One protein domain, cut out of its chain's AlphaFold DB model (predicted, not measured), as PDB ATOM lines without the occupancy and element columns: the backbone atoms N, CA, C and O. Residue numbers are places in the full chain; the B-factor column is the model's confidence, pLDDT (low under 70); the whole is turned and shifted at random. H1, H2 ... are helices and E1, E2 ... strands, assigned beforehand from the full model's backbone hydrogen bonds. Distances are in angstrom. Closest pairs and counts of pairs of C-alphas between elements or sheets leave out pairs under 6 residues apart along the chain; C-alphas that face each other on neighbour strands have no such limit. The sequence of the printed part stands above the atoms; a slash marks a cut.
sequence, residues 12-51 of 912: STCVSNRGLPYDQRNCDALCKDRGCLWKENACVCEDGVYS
ATOM      1  N   SER A  12      -8.753  10.578  86.187       66.25
ATOM      2  CA  SER A  12      -8.441   9.681  87.302       66.25
ATOM      3  C   SER A  12      -7.541   8.532  86.838       66.25
ATOM      4  O   SER A  12      -7.968   7.681  86.056       66.25
ATOM      5  N   THR A  13      -6.306   8.486  87.337       74.56
ATOM      6  CA  THR A  13      -5.326   7.440  87.018       74.56
ATOM      7  C   THR A  13      -5.610   6.153  87.798       74.56
ATOM      8  O   THR A  13      -5.736   6.172  89.024       74.56
ATOM      9  N   CYS A  14      -5.682   5.012  87.112       76.06
ATOM     10  CA  CYS A  14      -5.919   3.715  87.741       76.06
ATOM     11  C   CYS A  14      -4.653   3.177  88.423       76.06
ATOM     12  O   CYS A  14      -3.608   3.003  87.793       76.06
ATOM     13  N   VAL A  15      -4.771   2.837  89.709       81.44
ATOM     14  CA  VAL A  15      -3.702   2.227  90.514       81.44
ATOM     15  C   VAL A  15      -4.103   0.838  91.009       81.44
ATOM     16  O   VAL A  15      -5.282   0.530  91.197       81.44
ATOM     17  N   SER A  16      -3.111  -0.021  91.231       78.19
ATOM     18  CA  SER A  16      -3.296  -1.343  91.837       78.19
ATOM     19  C   SER A  16      -3.793  -1.250  93.287       78.19
ATOM     20  O   SER A  16      -3.700  -0.205  93.927       78.19
ATOM     21  N   ASN A  17      -4.236  -2.369  93.878       68.62
ATOM     22  CA  ASN A  17      -4.625  -2.424  95.303       68.62
ATOM     23  C   ASN A  17      -3.490  -2.038  96.279       68.62
ATOM     24  O   ASN A  17      -3.745  -1.889  97.470       68.62
ATOM     25  N   ARG A  18      -2.246  -1.897  95.796       66.25
ATOM     26  CA  ARG A  18      -1.092  -1.404  96.566       66.25
ATOM     27  C   ARG A  18      -0.767   0.074  96.295       66.25
ATOM     28  O   ARG A  18       0.271   0.543  96.739       66.25
ATOM     29  N   GLY A  19      -1.613   0.794  95.554       70.56
ATOM     30  CA  GLY A  19      -1.437   2.218  95.244       70.56
ATOM     31  C   GLY A  19      -0.403   2.529  94.158       70.56
ATOM     32  O   GLY A  19      -0.126   3.694  93.906       70.56
ATOM     33  N   LEU A  20       0.164   1.511  93.499       75.69
ATOM     34  CA  LEU A  20       1.121   1.699  92.404       75.69
ATOM     35  C   LEU A  20       0.392   1.844  91.060       75.69
ATOM     36  O   LEU A  20      -0.527   1.047  90.820       75.69
ATOM     37  N   PRO A  21       0.790   2.790  90.188       79.19
ATOM     38  CA  PRO A  21       0.235   2.912  88.844       79.19
ATOM     39  C   PRO A  21       0.494   1.635  88.048       79.19
ATOM     40  O   PRO A  21       1.546   1.004  88.177       79.19
ATOM     41  N   TYR A  22      -0.494   1.229  87.255       83.19
ATOM     42  CA  TYR A  22      -0.313   0.115  86.333       83.19
ATOM     43  C   TYR A  22       0.712   0.491  85.260       83.19
ATOM     44  O   TYR A  22       0.782   1.647  84.861       83.19
ATOM     45  N   ASP A  23       1.500  -0.479  84.802       89.31
ATOM     46  CA  ASP A  23       2.240  -0.365  83.547       89.31
ATOM     47  C   ASP A  23       1.336  -0.783  82.373       89.31
ATOM     48  O   ASP A  23       0.244  -1.330  82.570       89.31
ATOM     49  N   GLN A  24       1.790  -0.537  81.143       91.12
ATOM     50  CA  GLN A  24       1.005  -0.824  79.940       91.12
ATOM     51  C   GLN A  24       0.536  -2.281  79.896       91.12
ATOM     52  O   GLN A  24      -0.635  -2.564  79.651       91.12
ATOM     53  N   ARG A  25       1.431  -3.209  80.241       88.38
ATOM     54  CA  ARG A  25       1.157  -4.643  80.192       88.38
ATOM     55  C   ARG A  25       0.081  -5.065  81.194       88.38
ATOM     56  O   ARG A  25      -0.768  -5.887  80.857       88.38
ATOM     57  N   ASN A  26       0.094  -4.521  82.409       85.06
ATOM     58  CA  ASN A  26      -0.920  -4.836  83.409       85.06
ATOM     59  C   ASN A  26      -2.248  -4.113  83.150       85.06
ATOM     60  O   ASN A  26      -3.296  -4.688  83.443       85.06
ATOM     61  N   CYS A  27      -2.230  -2.902  82.578       86.25
ATOM     62  CA  CYS A  27      -3.448  -2.214  82.136       86.25
ATOM     63  C   CYS A  27      -4.182  -3.052  81.072       86.25
ATOM     64  O   CYS A  27      -5.370  -3.348  81.225       86.25
ATOM     65  N   ASP A  28      -3.445  -3.545  80.072       85.44
ATOM     66  CA  ASP A  28      -3.990  -4.384  78.999       85.44
ATOM     67  C   ASP A  28      -4.493  -5.748  79.498       85.44
ATOM     68  O   ASP A  28      -5.488  -6.264  78.990       85.44
ATOM     69  N   ALA A  29      -3.827  -6.340  80.497       83.94
ATOM     70  CA  ALA A  29      -4.161  -7.676  80.992       83.94
ATOM     71  C   ALA A  29      -5.283  -7.700  82.044       83.94
ATOM     72  O   ALA A  29      -6.019  -8.679  82.122       83.94
ATOM     73  N   LEU A  30      -5.395  -6.668  82.890       79.94
ATOM     74  CA  LEU A  30      -6.267  -6.694  84.076       79.94
ATOM     75  C   LEU A  30      -7.386  -5.650  84.050       79.94
ATOM     76  O   LEU A  30      -8.345  -5.768  84.820       79.94
ATOM     77  N   CYS A  31      -7.261  -4.612  83.221       78.31
ATOM     78  CA  CYS A  31      -8.162  -3.460  83.244       78.31
ATOM     79  C   CYS A  31      -8.958  -3.273  81.944       78.31
ATOM     80  O   CYS A  31      -9.902  -2.482  81.934       78.31
ATOM     81  N   LYS A  32      -8.653  -4.042  80.892       76.31
ATOM     82  CA  LYS A  32      -9.355  -3.987  79.601       76.31
ATOM     83  C   LYS A  32     -10.851  -4.301  79.719       76.31
ATOM     84  O   LYS A  32     -11.674  -3.556  79.201       76.31
ATOM     85  N   ASP A  33     -11.213  -5.297  80.528       74.00
ATOM     86  CA  ASP A  33     -12.617  -5.659  80.804       74.00
ATOM     87  C   ASP A  33     -13.357  -4.625  81.681       74.00
ATOM     88  O   ASP A  33     -14.546  -4.770  81.965       74.00
ATOM     89  N   ARG A  34     -12.653  -3.585  82.148       73.94
ATOM     90  CA  ARG A  34     -13.182  -2.509  82.999       73.94
ATOM     91  C   ARG A  34     -13.209  -1.148  82.294       73.94
ATOM     92  O   ARG A  34     -13.331  -0.138  82.980       73.94
ATOM     93  N   GLY A  35     -13.059  -1.113  80.966       80.69
ATOM     94  CA  GLY A  35     -13.099   0.132  80.184       80.69
ATOM     95  C   GLY A  35     -11.921   1.073  80.462       80.69
ATOM     96  O   GLY A  35     -12.078   2.290  80.454       80.69
ATOM     97  N   CYS A  36     -10.749   0.526  80.803       86.06
ATOM     98  CA  CYS A  36      -9.524   1.313  80.956       86.06
ATOM     99  C   CYS A  36      -8.657   1.208  79.699       86.06
ATOM    100  O   CYS A  36      -8.524   0.127  79.122       86.06
ATOM    101  N   LEU A  37      -8.023   2.316  79.324       89.50
ATOM    102  CA  LEU A  37      -7.153   2.430  78.157       89.50
ATOM    103  C   LEU A  37      -5.791   2.986  78.582       89.50
ATOM    104  O   LEU A  37      -5.698   3.836  79.471       89.50
ATOM    105  N   TRP A  38      -4.723   2.514  77.940       91.81
ATOM    106  CA  TRP A  38      -3.381   3.054  78.147       91.81
ATOM    107  C   TRP A  38      -3.180   4.315  77.303       91.81
ATOM    108  O   TRP A  38      -3.198   4.247  76.072       91.81
ATOM    109  N   LYS A  39      -2.973   5.465  77.950       89.56
ATOM    110  CA  LYS A  39      -2.773   6.759  77.285       89.56
ATOM    111  C   LYS A  39      -1.707   7.563  78.031       89.56
ATOM    112  O   LYS A  39      -1.703   7.594  79.254       89.56
ATOM    113  N   GLU A  40      -0.765   8.158  77.297       86.69
ATOM    114  CA  GLU A  40       0.292   9.035  77.849       86.69
ATOM    115  C   GLU A  40       1.067   8.443  79.052       86.69
ATOM    116  O   GLU A  40       1.330   9.116  80.042       86.69
ATOM    117  N   ASN A  41       1.468   7.166  78.959       87.00
ATOM    118  CA  ASN A  41       2.161   6.411  80.020       87.00
ATOM    119  C   ASN A  41       1.361   6.200  81.317       87.00
ATOM    120  O   ASN A  41       1.944   5.920  82.368       87.00
ATOM    121  N   ALA A  42       0.034   6.263  81.242       86.44
ATOM    122  CA  ALA A  42      -0.845   5.969  82.357       86.44
ATOM    123  C   ALA A  42      -2.072   5.148  81.927       86.44
ATOM    124  O   ALA A  42      -2.542   5.220  80.793       86.44
ATOM    125  N   CYS A  43      -2.606   4.353  82.853       88.00
ATOM    126  CA  CYS A  43      -3.857   3.620  82.657       88.00
ATOM    127  C   CYS A  43      -5.019   4.503  83.126       88.00
ATOM    128  O   CYS A  43      -5.071   4.858  84.309       88.00
ATOM    129  N   VAL A  44      -5.939   4.861  82.228       89.69
ATOM    130  CA  VAL A  44      -7.017   5.833  82.489       89.69
ATOM    131  C   VAL A  44      -8.377   5.208  82.163       89.69
ATOM    132  O   VAL A  44      -8.498   4.471  81.185       89.69
ATOM    133  N   CYS A  45      -9.398   5.462  82.987       82.31
ATOM    134  CA  CYS A  45     -10.773   5.026  82.710       82.31
ATOM    135  C   CYS A  45     -11.406   5.890  81.615       82.31
ATOM    136  O   CYS A  45     -11.358   7.116  81.707       82.31
ATOM    137  N   GLU A  46     -12.057   5.260  80.637       75.75
ATOM    138  CA  GLU A  46     -12.664   5.934  79.481       75.75
ATOM    139  C   GLU A  46     -13.806   6.899  79.877       75.75
ATOM    140  O   GLU A  46     -13.972   7.939  79.246       75.75
ATOM    141  N   ASP A  47     -14.496   6.635  80.997       67.25
ATOM    142  CA  ASP A  47     -15.651   7.422  81.469       67.25
ATOM    143  C   ASP A  47     -15.335   8.446  82.585       67.25
ATOM    144  O   ASP A  47     -16.243   9.062  83.144       67.25
ATOM    145  N   GLY A  48     -14.066   8.628  82.975       57.19
ATOM    146  CA  GLY A  48     -13.651   9.670  83.935       57.19
ATOM    147  C   GLY A  48     -14.186   9.554  85.377       57.19
ATOM    148  O   GLY A  48     -13.920  10.438  86.191       57.19
ATOM    149  N   VAL A  49     -14.911   8.484  85.733       52.06
ATOM    150  CA  VAL A  49     -15.456   8.263  87.087       52.06
ATOM    151  C   VAL A  49     -15.085   6.870  87.604       52.06
ATOM    152  O   VAL A  49     -15.620   5.852  87.169       52.06
ATOM    153  N   TYR A  50     -14.186   6.814  88.590       46.44
ATOM    154  CA  TYR A  50     -13.800   5.570  89.262       46.44
ATOM    155  C   TYR A  50     -14.895   5.115  90.244       46.44
ATOM    156  O   TYR A  50     -14.938   5.528  91.403       46.44
ATOM    157  N   SER A  51     -15.799   4.246  89.790       41.28
ATOM    158  CA  SER A  51     -16.820   3.618  90.637       41.28
ATOM    159  C   SER A  51     -16.280   2.347  91.313       41.28
ATOM    160  O   SER A  51     -15.951   1.357  90.661       41.28
TER     161      SER A  51
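What this domain is: This is residues 12 to 51 of the 912 residues of the protein "Hypothetical protein" of Symbiodinium natans (UniProt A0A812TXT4). This small domain has little regular structure: a two-strand hairpin, E1 and E2, with one short helix, H1, packed on it, while residues 12 to 23 make a wide loop leading into H1. The 40 printed residues hold H1, E1 and E2 in that order; the sheet is antiparallel and the class is mixed, with 15 residues in named elements. The whole is compact, with a radius of gyration of the C-alphas of 8.9 A and spans of 20 by 19 by 17 A.

Where its parts are: Find C-alpha 36 at (-9.524, 1.313, 80.956); from there E1 runs 9.4 A to residue 39. E2, residues 42 to 45, covers 10.0 A and ends at (-10.773, 5.026, 82.710). H1, residues 24 to 30, begins at (1.005, -0.824, 79.940) and is 10.2 A long.

How they stand to each other: Look first at the hairpin: E1 and E2 are antiparallel at 142 degrees, with N 37 and O 44 within hydrogen-bond range at 2.9 A. The closest C-alphas of H1 and E1 are those of Gln 24 and Trp 38, 6.1 A apart. For H1 and E2 they are those of Cys 27 and Cys 43, 5.9 A apart. In H1 every O i to N i+4 pair is within hydrogen-bond range.

The domain as a whole: The farthest C-alphas, those of Arg 18 and Asp 47, are 22.8 A apart. The printed part has no cut, and both links are tight. Look for pLDDT under 70 at residues 12, 17 to 18 and 47 to 51.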